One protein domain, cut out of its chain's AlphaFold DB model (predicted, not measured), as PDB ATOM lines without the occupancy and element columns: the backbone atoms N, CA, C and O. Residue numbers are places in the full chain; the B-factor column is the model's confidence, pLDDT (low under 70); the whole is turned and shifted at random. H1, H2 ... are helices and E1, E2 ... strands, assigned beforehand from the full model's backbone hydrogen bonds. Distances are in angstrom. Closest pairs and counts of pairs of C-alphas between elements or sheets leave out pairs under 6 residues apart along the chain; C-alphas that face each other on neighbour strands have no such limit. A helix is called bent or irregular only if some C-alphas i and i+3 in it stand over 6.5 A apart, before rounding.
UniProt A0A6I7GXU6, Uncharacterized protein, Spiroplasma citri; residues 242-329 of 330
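Overview. This is residues 242 to 329 of the 330 residues of an uncharacterized protein of Spiroplasma citri (UniProt A0A6I7GXU6). What is the overall shape? A strongly twisted sheet of four strands has H1 slanting over one face, and H2 folds back along H1 as a helical hairpin. The long link of residues 301 to 314 and short H3 lie beyond the end of the sheet where E3 ends and E4 begins. What makes it up? The printed part has 88 residues, is mixed in class and runs E1 H1 H2 E2 E3 H3 E4, with three named helices and four strands in a mixed sheet of order E1 E4 E3 E2. It is compact, with a radius of gyration of the C-alphas of 12.8 A and spans of 38 by 29 by 19 A.

Arrangement. Which strands are neighbours? E1, residues 242 to 246, is parallel to E4, residues 323 to 328, with N 243 and O 324 2.8 A apart. E4 is antiparallel to E3, residues 295 to 300, with N 325 and O 298 2.7 A apart. E3 and E2, residues 284 to 290, form an antiparallel hairpin, with N 285 and O 299 2.8 A apart. Where are the helices? H1, residues 253 to 267, is on the sheet at a height of 8.3 A, making two layers, a helix on one face of a sheet. It touches H2, residues 270 to 283, at a steep tilt of 42 degrees, opposite ways; the closest C-alphas, of Lys 265 and Ala 273, are 5.0 A apart. H2 only grazes the sheet with residues 280 to 283, while H3, residues 315 to 318, is not on it. What joins E1 to E2? E1, H1 H2, E2 form a split strand-helix-strand unit, two strands of one sheet that are not neighbours, with helices between them along the chain and E4 and E3 between them in the sheet; its crossover is right-handed. O i to N i+4 pairs are within hydrogen-bond range in 9 of 11 cases in H1 and 6 of 10 in H2; H3 is too short for one.

Along the chain. Where do the strands begin and end? C-alpha 242 opens E1 at (29.949, 19.411, 199.469), and C-alpha 328 ends E4 at (24.787, 30.379, 197.590). How long are the longer elements? H1 is 21.2 A from first to last C-alpha, E2 17.0 A and H2 16.8 A. H1 and H2 are irregular, with C-alphas 254 and 257, and 275 and 278, 8.0 A apart.

Size, cuts and confidence. How far does it reach? The two C-alphas farthest apart, of Thr 250 and His 317, are 38.1 A apart. Is it continuous and confident? The printed part has no cut, the link from E3 to H3 is long with 14 residues, and no printed residue is under 70 in pLDDT.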
ATOM      1  N   GLU A 242      30.303  18.041 199.845       97.12
ATOM      2  CA  GLU A 242      29.949  19.411 199.469       97.12
ATOM      3  C   GLU A 242      29.075  20.036 200.565       97.12
ATOM      4  O   GLU A 242      27.939  19.621 200.812       97.12
ATOM      5  N   ILE A 243      29.609  21.054 201.236       96.62
ATOM      6  CA  ILE A 243      28.961  21.712 202.369       96.62
ATOM      7  C   ILE A 243      28.219  22.951 201.876       96.62
ATOM      8  O   ILE A 243      28.824  23.956 201.501       96.62
ATOM      9  N   ASN A 244      26.889  22.896 201.918       96.44
ATOM     10  CA  ASN A 244      26.036  24.000 201.486       96.44
ATOM     11  C   ASN A 244      25.980  25.124 202.526       96.44
ATOM     12  O   ASN A 244      25.671  24.897 203.700       96.44
ATOM     13  N   VAL A 245      26.229  26.357 202.085       96.81
ATOM     14  CA  VAL A 245      26.188  27.552 202.933       96.81
ATOM     15  C   VAL A 245      25.496  28.689 202.199       96.81
ATOM     16  O   VAL A 245      25.876  29.052 201.095       96.81
ATOM     17  N   THR A 246      24.502  29.308 202.830       96.75
ATOM     18  CA  THR A 246      23.841  30.492 202.268       96.75
ATOM     19  C   THR A 246      24.400  31.762 202.899       96.75
ATOM     20  O   THR A 246      24.483  31.845 204.126       96.75
ATOM     21  N   LEU A 247      24.739  32.772 202.102       96.94
ATOM     22  CA  LEU A 247      25.118  34.107 202.563       96.94
ATOM     23  C   LEU A 247      24.082  35.148 202.136       96.94
ATOM     24  O   LEU A 247      23.531  35.103 201.044       96.94
ATOM     25  N   ASP A 248      23.838  36.124 203.006       93.88
ATOM     26  CA  ASP A 248      22.695  37.035 202.876       93.88
ATOM     27  C   ASP A 248      22.992  38.324 202.091       93.88
ATOM     28  O   ASP A 248      22.171  39.244 202.094       93.88
ATOM     29  N   LYS A 249      24.158  38.402 201.443       94.06
ATOM     30  CA  LYS A 249      24.625  39.542 200.639       94.06
ATOM     31  C   LYS A 249      24.872  39.108 199.198       94.06
ATOM     32  O   LYS A 249      24.985  37.916 198.944       94.06
ATOM     33  N   THR A 250      25.006  40.074 198.299       92.94
ATOM     34  CA  THR A 250      25.455  39.851 196.920       92.94
ATOM     35  C   THR A 250      26.969  39.974 196.840       92.94
ATOM     36  O   THR A 250      27.566  40.840 197.487       92.94
ATOM     37  N   TYR A 251      27.588  39.127 196.024       93.31
ATOM     38  CA  TYR A 251      29.019  39.161 195.752       93.31
ATOM     39  C   TYR A 251      29.257  39.159 194.248       93.31
ATOM     40  O   TYR A 251      28.422  38.699 193.473       93.31
ATOM     41  N   ILE A 252      30.413  39.673 193.855       88.31
ATOM     42  CA  ILE A 252      30.937  39.644 192.492       88.31
ATOM     43  C   ILE A 252      32.375  39.126 192.549       88.31
ATOM     44  O   ILE A 252      32.963  39.026 193.628       88.31
ATOM     45  N   LYS A 253      32.972  38.832 191.391       78.31
ATOM     46  CA  LYS A 253      34.341  38.295 191.313       78.31
ATOM     47  C   LYS A 253      35.380  39.192 192.008       78.31
ATOM     48  O   LYS A 253      36.323  38.684 192.603       78.31
ATOM     49  N   ASP A 254      35.158  40.504 192.021       79.31
ATOM     50  CA  ASP A 254      36.054  41.465 192.678       79.31
ATOM     51  C   ASP A 254      35.881  41.523 194.208       79.31
ATOM     52  O   ASP A 254      36.707  42.107 194.907       79.31
ATOM     53  N   THR A 255      34.824  40.915 194.762       88.62
ATOM     54  CA  THR A 255      34.512  40.934 196.204       88.62
ATOM     55  C   THR A 255      34.639  39.566 196.877       88.62
ATOM     56  O   THR A 255      34.144  39.371 197.991       88.62
ATOM     57  N   ILE A 256      35.360  38.624 196.261       90.56
ATOM     58  CA  ILE A 256      35.570  37.265 196.794       90.56
ATOM     59  C   ILE A 256      36.188  37.272 198.196       90.56
ATOM     60  O   ILE A 256      35.830  36.443 199.031       90.56
ATOM     61  N   ASP A 257      37.067  38.221 198.510       89.94
ATOM     62  CA  ASP A 257      37.659  38.302 199.851       89.94
ATOM     63  C   ASP A 257      36.631  38.663 200.928       89.94
ATOM     64  O   ASP A 257      36.715  38.185 202.063       89.94
ATOM     65  N   ILE A 258      35.609  39.441 200.565       94.38
ATOM     66  CA  ILE A 258      34.472  39.728 201.443       94.38
ATOM     67  C   ILE A 258      33.626  38.464 201.615       94.38
ATOM     68  O   ILE A 258      33.264  38.136 202.745       94.38
ATOM     69  N   LEU A 259      33.381  37.716 200.529       96.62
ATOM     70  CA  LEU A 259      32.675  36.431 200.573       96.62
ATOM     71  C   LEU A 259      33.374  35.451 201.521       96.62
ATOM     72  O   LEU A 259      32.728  34.900 202.408       96.62
ATOM     73  N   ARG A 260      34.696  35.269 201.392       96.62
ATOM     74  CA  ARG A 260      35.503  34.398 202.268       96.62
ATOM     75  C   ARG A 260      35.391  34.801 203.737       96.62
ATOM     76  O   ARG A 260      35.223  33.947 204.606       96.62
ATOM     77  N   TYR A 261      35.468  36.099 204.024       97.12
ATOM     78  CA  TYR A 261      35.313  36.613 205.382       97.12
ATOM     79  C   TYR A 261      33.912  36.346 205.948       97.12
ATOM     80  O   TYR A 261      33.794  35.826 207.059       97.12
ATOM     81  N   ASP A 262      32.855  36.656 205.193       97.50
ATOM     82  CA  ASP A 262      31.473  36.451 205.632       97.50
ATOM     83  C   ASP A 262      31.140  34.954 205.781       97.50
ATOM     84  O   ASP A 262      30.442  34.571 206.723       97.50
ATOM     85  N   LEU A 263      31.715  34.097 204.931       97.19
ATOM     86  CA  LEU A 263      31.660  32.639 205.040       97.19
ATOM     87  C   LEU A 263      32.235  32.153 206.376       97.19
ATOM     88  O   LEU A 263      31.544  31.490 207.153       97.19
ATOM     89  N   VAL A 264      33.482  32.520 206.683       97.06
ATOM     90  CA  VAL A 264      34.145  32.118 207.935       97.06
ATOM     91  C   VAL A 264      33.421  32.693 209.148       97.06
ATOM     92  O   VAL A 264      33.235  31.992 210.144       97.06
ATOM     93  N   LYS A 265      32.955  33.942 209.062       96.75
ATOM     94  CA  LYS A 265      32.155  34.578 210.111       96.75
ATOM     95  C   LYS A 265      30.877  33.791 210.394       96.75
ATOM     96  O   LYS A 265      30.550  33.605 211.563       96.75
ATOM     97  N   LYS A 266      30.167  33.336 209.356       95.81
ATOM     98  CA  LYS A 266      28.913  32.580 209.497       95.81
ATOM     99  C   LYS A 266      29.135  31.182 210.073       95.81
ATOM    100  O   LYS A 266      28.337  30.736 210.890       95.81
ATOM    101  N   ILE A 267      30.198  30.503 209.649       95.19
ATOM    102  CA  ILE A 267      30.454  29.107 210.019       95.19
ATOM    103  C   ILE A 267      31.154  28.984 211.377       95.19
ATOM    104  O   ILE A 267      30.759  28.168 212.208       95.19
ATOM    105  N   ILE A 268      32.216  29.765 211.591       93.56
ATOM    106  CA  ILE A 268      33.118  29.628 212.744       93.56
ATOM    107  C   ILE A 268      32.866  30.716 213.788       93.56
ATOM    108  O   ILE A 268      32.976  30.451 214.984       93.56
ATOM    109  N   GLY A 269      32.542  31.933 213.347       94.12
ATOM    110  CA  GLY A 269      32.236  33.064 214.221       94.12
ATOM    111  C   GLY A 269      33.061  34.319 213.932       94.12
ATOM    112  O   GLY A 269      34.117  34.292 213.292       94.12
ATOM    113  N   GLN A 270      32.558  35.442 214.443       95.25
ATOM    114  CA  GLN A 270      33.076  36.787 214.188       95.25
ATOM    115  C   GLN A 270      34.525  36.985 214.657       95.25
ATOM    116  O   GLN A 270      35.317  37.577 213.924       95.25
ATOM    117  N   ASP A 271      34.890  36.479 215.834       93.06
ATOM    118  CA  ASP A 271      36.235  36.675 216.394       93.06
ATOM    119  C   ASP A 271      37.302  35.952 215.576       93.06
ATOM    120  O   ASP A 271      38.359  36.511 215.283       93.06
ATOM    121  N   PHE A 272      37.005  34.724 215.143       92.44
ATOM    122  CA  PHE A 272      37.897  33.959 214.278       92.44
ATOM    123  C   PHE A 272      38.047  34.646 212.916       92.44
ATOM    124  O   PHE A 272      39.167  34.860 212.454       92.44
ATOM    125  N   ALA A 273      36.930  35.054 212.304       93.44
ATOM    126  CA  ALA A 273      36.948  35.765 211.031       93.44
ATOM    127  C   ALA A 273      37.743  37.075 211.114       93.44
ATOM    128  O   ALA A 273      38.546  37.346 210.232       93.44
ATOM    129  N   ASN A 274      37.589  37.858 212.187       90.50
ATOM    130  CA  ASN A 274      38.358  39.087 212.403       90.50
ATOM    131  C   ASN A 274      39.848  38.812 212.587       90.50
ATOM    132  O   ASN A 274      40.675  39.488 211.979       90.50
ATOM    133  N   LYS A 275      40.189  37.808 213.400       89.25
ATOM    134  CA  LYS A 275      41.578  37.450 213.695       89.25
ATOM    135  C   LYS A 275      42.352  37.042 212.440       89.25
ATOM    136  O   LYS A 275      43.533  37.360 212.337       89.25
ATOM    137  N   TYR A 276      41.702  36.342 211.510       89.19
ATOM    138  CA  TYR A 276      42.349  35.774 210.324       89.19
ATOM    139  C   TYR A 276      41.937  36.433 209.002       89.19
ATOM    140  O   TYR A 276      42.386  35.982 207.950       89.19
ATOM    141  N   LYS A 277      41.130  37.505 209.038       86.56
ATOM    142  CA  LYS A 277      40.551  38.197 207.867       86.56
ATOM    143  C   LYS A 277      41.553  38.388 206.733       86.56
ATOM    144  O   LYS A 277      41.273  38.081 205.580       86.56
ATOM    145  N   ASP A 278      42.733  38.856 207.101       79.19
ATOM    146  CA  ASP A 278      43.801  39.256 206.199       79.19
ATOM    147  C   ASP A 278      44.497  38.108 205.457       79.19
ATOM    148  O   ASP A 278      45.300  38.383 204.570       79.19
ATOM    149  N   ILE A 279      44.252  36.851 205.836       82.44
ATOM    150  CA  ILE A 279      44.879  35.672 205.215       82.44
ATOM    151  C   ILE A 279      43.860  34.692 204.637       82.44
ATOM    152  O   ILE A 279      44.248  33.715 204.006       82.44
ATOM    153  N   LEU A 280      42.556  34.946 204.789       89.69
ATOM    154  CA  LEU A 280      41.521  34.046 204.270       89.69
ATOM    155  C   LEU A 280      41.594  33.873 202.747       89.69
ATOM    156  O   LEU A 280      41.234  32.812 202.251       89.69
ATOM    157  N   TYR A 281      42.084  34.881 202.017       85.75
ATOM    158  CA  TYR A 281      42.289  34.799 200.567       85.75
ATOM    159  C   TYR A 281      43.321  33.736 200.166       85.75
ATOM    160  O   TYR A 281      43.214  33.155 199.090       85.75
ATOM    161  N   ASP A 282      44.312  33.504 201.028       83.75
ATOM    162  CA  ASP A 282      45.363  32.507 200.841       83.75
ATOM    163  C   ASP A 282      44.950  31.156 201.434       83.75
ATOM    164  O   ASP A 282      45.363  30.121 200.942       83.75
ATOM    165  N   GLU A 283      44.119  31.146 202.475       90.69
ATOM    166  CA  GLU A 283      43.712  29.925 203.180       90.69
ATOM    167  C   GLU A 283      42.473  29.242 202.579       90.69
ATOM    168  O   GLU A 283      42.215  28.076 202.880       90.69
ATOM    169  N   ILE A 284      41.707  29.946 201.738       94.56
ATOM    170  CA  ILE A 284      40.477  29.453 201.107       94.56
ATOM    171  C   ILE A 284      40.538  29.708 199.599       94.56
ATOM    172  O   ILE A 284      40.391  30.838 199.119       94.56
ATOM    173  N   LEU A 285      40.714  28.635 198.839       91.88
ATOM    174  CA  LEU A 285      40.777  28.648 197.385       91.88
ATOM    175  C   LEU A 285      39.372  28.785 196.793       91.88
ATOM    176  O   LEU A 285      38.411  28.193 197.284       91.88
ATOM    177  N   LEU A 286      39.266  29.586 195.735       91.88
ATOM    178  CA  LEU A 286      38.066  29.680 194.911       91.88
ATOM    179  C   LEU A 286      38.208  28.670 193.771       91.88
ATOM    180  O   LEU A 286      39.125  28.804 192.966       91.88
ATOM    181  N   ILE A 287      37.318  27.683 193.714       92.75
ATOM    182  CA  ILE A 287      37.271  26.684 192.639       92.75
ATOM    183  C   ILE A 287      36.479  27.246 191.458       92.75
ATOM    184  O   ILE A 287      36.931  27.198 190.318       92.75
ATOM    185  N   SER A 288      35.305  27.817 191.726       94.00
ATOM    186  CA  SER A 288      34.459  28.412 190.694       94.00
ATOM    187  C   SER A 288      33.598  29.540 191.253       94.00
ATOM    188  O   SER A 288      33.336  29.618 192.456       94.00
ATOM    189  N   PHE A 289      33.170  30.434 190.365       93.50
ATOM    190  CA  PHE A 289      32.281  31.540 190.693       93.50
ATOM    191  C   PHE A 289      31.326  31.808 189.532       93.50
ATOM    192  O   PHE A 289      31.766  32.125 188.426       93.50
ATOM    193  N   ASP A 290      30.027  31.691 189.790       92.88
ATOM    194  CA  ASP A 290      28.954  31.887 188.821       92.88
ATOM    195  C   ASP A 290      28.058  33.047 189.277       92.88
ATOM    196  O   ASP A 290      27.240  32.922 190.192       92.88
ATOM    197  N   ASN A 291      28.211  34.195 188.611       88.94
ATOM    198  CA  ASN A 291      27.404  35.391 188.864       88.94
ATOM    199  C   ASN A 291      25.912  35.174 188.569       88.94
ATOM    200  O   ASN A 291      25.069  35.766 189.238       88.94
ATOM    201  N   ASN A 292      25.576  34.347 187.576       90.88
ATOM    202  CA  ASN A 292      24.194  34.146 187.147       90.88
ATOM    203  C   ASN A 292      23.445  33.261 188.144       90.88
ATOM    204  O   ASN A 292      22.301  33.546 188.494       90.88
ATOM    205  N   LYS A 293      24.108  32.208 188.633       93.31
ATOM    206  CA  LYS A 293      23.563  31.310 189.663       93.31
ATOM    207  C   LYS A 293      23.731  31.836 191.084       93.31
ATOM    208  O   LYS A 293      23.157  31.256 192.001       93.31
ATOM    209  N   LYS A 294      24.487  32.927 191.261       95.50
ATOM    210  CA  LYS A 294      24.847  33.502 192.564       95.50
ATOM    211  C   LYS A 294      25.492  32.454 193.468       95.50
ATOM    212  O   LYS A 294      25.097  32.242 194.615       95.50
ATOM    213  N   GLU A 295      26.464  31.761 192.889       96.56
ATOM    214  CA  GLU A 295      27.102  30.596 193.480       96.56
ATOM    215  C   GLU A 295      28.623  30.733 193.431       96.56
ATOM    216  O   GLU A 295      29.200  31.194 192.446       96.56
ATOM    217  N   ALA A 296      29.281  30.315 194.505       96.88
ATOM    218  CA  ALA A 296      30.722  30.144 194.555       96.88
ATOM    219  C   ALA A 296      31.047  28.775 195.146       96.88
ATOM    220  O   ALA A 296      30.495  28.408 196.183       96.88
ATOM    221  N   ILE A 297      31.979  28.052 194.532       97.62
ATOM    222  CA  ILE A 297      32.535  26.827 195.107       97.62
ATOM    223  C   ILE A 297      33.918  27.162 195.642       97.62
ATOM    224  O   ILE A 297      34.781  27.652 194.911       97.62
ATOM    225  N   LEU A 298      34.126  26.918 196.932       97.00
ATOM    226  CA  LEU A 298      35.390  27.165 197.614       97.00
ATOM    227  C   LEU A 298      35.893  25.894 198.287       97.00
ATOM    228  O   LEU A 298      35.117  25.012 198.632       97.00
ATOM    229  N   THR A 299      37.189  25.822 198.549       96.25
ATOM    230  CA  THR A 299      37.767  24.794 199.418       96.25
ATOM    231  C   THR A 299      38.874  25.426 200.251       96.25
ATOM    232  O   THR A 299      39.602  26.283 199.738       96.25
ATOM    233  N   PRO A 300      39.023  25.099 201.543       94.88
ATOM    234  CA  PRO A 300      40.246  25.454 202.240       94.88
ATOM    235  C   PRO A 300      41.442  24.813 201.521       94.88
ATOM    236  O   PRO A 300      41.312  23.759 200.902       94.88
ATOM    237  N   LYS A 301      42.614  25.446 201.560       90.75
ATOM    238  CA  LYS A 301      43.782  24.886 200.866       90.75
ATOM    239  C   LYS A 301      44.372  23.669 201.607       90.75
ATOM    240  O   LYS A 301      44.468  23.712 202.838       90.75
ATOM    241  N   PRO A 302      44.844  22.622 200.909       89.44
ATOM    242  CA  PRO A 302      45.662  21.571 201.520       89.44
ATOM    243  C   PRO A 302      46.875  22.160 202.250       89.44
ATOM    244  O   PRO A 302      47.437  23.166 201.820       89.44
ATOM    245  N   GLY A 303      47.246  21.598 203.403       87.31
ATOM    246  CA  GLY A 303      48.326  22.153 204.234       87.31
ATOM    247  C   GLY A 303      48.005  23.498 204.920       87.31
ATOM    248  O   GLY A 303      48.873  24.041 205.618       87.31
ATOM    249  N   SER A 304      46.764  24.006 204.789       89.19
ATOM    250  CA  SER A 304      46.261  25.261 205.381       89.19
ATOM    251  C   SER A 304      46.725  25.450 206.814       89.19
ATOM    252  O   SER A 304      46.703  24.524 207.614       89.19
ATOM    253  N   LYS A 305      47.104  26.670 207.193       87.00
ATOM    254  CA  LYS A 305      47.464  27.015 208.575       87.00
ATOM    255  C   LYS A 305      46.259  27.037 209.513       87.00
ATOM    256  O   LYS A 305      46.438  26.874 210.719       87.00
ATOM    257  N   LEU A 306      45.057  27.232 208.979       89.94
ATOM    258  CA  LEU A 306      43.838  27.459 209.758       89.94
ATOM    259  C   LEU A 306      42.889  26.267 209.767       89.94
ATOM    260  O   LEU A 306      42.241  26.013 210.788       89.94
ATOM    261  N   PHE A 307      42.807  25.563 208.641       93.56
ATOM    262  CA  PHE A 307      41.773  24.581 208.382       93.56
ATOM    263  C   PHE A 307      42.355  23.182 208.193       93.56
ATOM    264  O   PHE A 307      43.465  23.014 207.691       93.56
ATOM    265  N   ALA A 308      41.620  22.172 208.653       93.06
ATOM    266  CA  ALA A 308      41.942  20.775 208.403       93.06
ATOM    267  C   ALA A 308      41.281  20.367 207.091       93.06
ATOM    268  O   ALA A 308      40.064  20.261 207.036       93.06
ATOM    269  N   VAL A 309      42.080  20.172 206.049       93.50
ATOM    270  CA  VAL A 309      41.648  19.696 204.734       93.50
ATOM    271  C   VAL A 309      42.848  19.041 204.056       93.50
ATOM    272  O   VAL A 309      43.981  19.486 204.260       93.50
ATOM    273  N   SER A 310      42.597  18.000 203.272       92.75
ATOM    274  CA  SER A 310      43.610  17.358 202.434       92.75
ATOM    275  C   SER A 310      43.352  17.671 200.961       92.75
ATOM    276  O   SER A 310      42.238  18.029 200.560       92.75
ATOM    277  N   ASP A 311      44.390  17.540 200.145       89.00
ATOM    278  CA  ASP A 311      44.246  17.439 198.700       89.00
ATOM    279  C   ASP A 311      43.370  16.226 198.365       89.00
ATOM    280  O   ASP A 311      43.429  15.190 199.036       89.00
ATOM    281  N   GLN A 312      42.543  16.352 197.328       89.62
ATOM    282  CA  GLN A 312      41.580  15.319 196.955       89.62
ATOM    283  C   GLN A 312      42.244  13.955 196.721       89.62
ATOM    284  O   GLN A 312      41.670  12.931 197.088       89.62
ATOM    285  N   GLU A 313      43.459  13.933 196.168       84.88
ATOM    286  CA  GLU A 313      44.209  12.697 195.918       84.88
ATOM    287  C   GLU A 313      44.912  12.163 197.172       84.88
ATOM    288  O   GLU A 313      45.212  10.977 197.265       84.88
ATOM    289  N   SER A 314      45.185  13.029 198.150       85.44
ATOM    290  CA  SER A 314      45.949  12.680 199.354       85.44
ATOM    291  C   SER A 314      45.070  12.296 200.546       85.44
ATOM    292  O   SER A 314      45.582  11.704 201.498       85.44
ATOM    293  N   GLN A 315      43.760  12.566 200.502       88.62
ATOM    294  CA  GLN A 315      42.844  12.366 201.636       88.62
ATOM    295  C   GLN A 315      42.812  10.925 202.176       88.62
ATOM    296  O   GLN A 315      42.697  10.707 203.383       88.62
ATOM    297  N   GLU A 316      42.982   9.920 201.312       84.19
ATOM    298  CA  GLU A 316      43.049   8.510 201.729       84.19
ATOM    299  C   GLU A 316      44.339   8.185 202.496       84.19
ATOM    300  O   GLU A 316      44.376   7.289 203.346       84.19
ATOM    301  N   HIS A 317      45.407   8.935 202.225       86.75
ATOM    302  CA  HIS A 317      46.697   8.783 202.881       86.75
ATOM    303  C   HIS A 317      46.770   9.602 204.171       86.75
ATOM    304  O   HIS A 317      47.233   9.089 205.184       86.75
ATOM    305  N   THR A 318      46.284  10.841 204.187       86.88
ATOM    306  CA  THR A 318      46.347  11.707 205.380       86.88
ATOM    307  C   THR A 318      45.294  11.359 206.435       86.88
ATOM    308  O   THR A 318      45.482  11.680 207.610       86.88
ATOM    309  N   LEU A 319      44.203  10.686 206.038       86.69
ATOM    310  CA  LEU A 319      42.950  10.520 206.794       86.69
ATOM    311  C   LEU A 319      42.196  11.829 207.066       86.69
ATOM    312  O   LEU A 319      41.151  11.802 207.715       86.69
ATOM    313  N   ILE A 320      42.712  12.968 206.603       91.56
ATOM    314  CA  ILE A 320      42.028  14.255 206.674       91.56
ATOM    315  C   ILE A 320      41.160  14.355 205.414       91.56
ATOM    316  O   ILE A 320      41.686  14.203 204.316       91.56
ATOM    317  N   PRO A 321      39.846  14.602 205.533       93.38
ATOM    318  CA  PRO A 321      38.971  14.640 204.370       93.38
ATOM    319  C   PRO A 321      39.290  15.830 203.463       93.38
ATOM    320  O   PRO A 321      39.620  16.929 203.928       93.38
ATOM    321  N   HIS A 322      39.118  15.625 202.160       95.44
ATOM    322  CA  HIS A 322      38.878  16.717 201.226       95.44
ATOM    323  C   HIS A 322      37.392  17.092 201.265       95.44
ATOM    324  O   HIS A 322      36.539  16.215 201.379       95.44
ATOM    325  N   TYR A 323      37.065  18.377 201.167       96.44
ATOM    326  CA  TYR A 323      35.680  18.846 201.079       96.44
ATOM    327  C   TYR A 323      35.616  20.226 200.425       96.44
ATOM    328  O   TYR A 323      36.590  20.989 200.419       96.44
ATOM    329  N   THR A 324      34.442  20.567 199.911       97.69
ATOM    330  CA  THR A 324      34.157  21.868 199.303       97.69
ATOM    331  C   THR A 324      33.030  22.575 200.046       97.69
ATOM    332  O   THR A 324      32.256  21.979 200.795       97.69
ATOM    333  N   LEU A 325      32.953  23.889 199.870       97.88
ATOM    334  CA  LEU A 325      31.863  24.730 200.332       97.88
ATOM    335  C   LEU A 325      31.149  25.293 199.118       97.88
ATOM    336  O   LEU A 325      31.726  26.090 198.374       97.88
ATOM    337  N   LYS A 326      29.886  24.917 198.960       97.75
ATOM    338  CA  LYS A 326      28.994  25.510 197.975       97.75
ATOM    339  C   LYS A 326      28.267  26.679 198.613       97.75
ATOM    340  O   LYS A 326      27.384  26.510 199.457       97.75
ATOM    341  N   VAL A 327      28.684  27.880 198.238       97.62
ATOM    342  CA  VAL A 327      28.187  29.128 198.799       97.62
ATOM    343  C   VAL A 327      27.158  29.736 197.863       97.62
ATOM    344  O   VAL A 327      27.506  30.236 196.798       97.62
ATOM    345  N   ILE A 328      25.899  29.727 198.289       97.38
ATOM    346  CA  ILE A 328      24.787  30.379 197.590       97.38
ATOM    347  C   ILE A 328      24.588  31.765 198.200       97.38
ATOM    348  O   ILE A 328      24.549  31.907 199.424       97.38
ATOM    349  N   PHE A 329      24.457  32.795 197.373       96.00
ATOM    350  CA  PHE A 329      24.335  34.177 197.829       96.00
ATOM    351  C   PHE A 329      23.202  34.947 197.134       96.00
ATOM    352  O   PHE A 329      22.554  34.432 196.225       96.00
TER     353      PHE A 329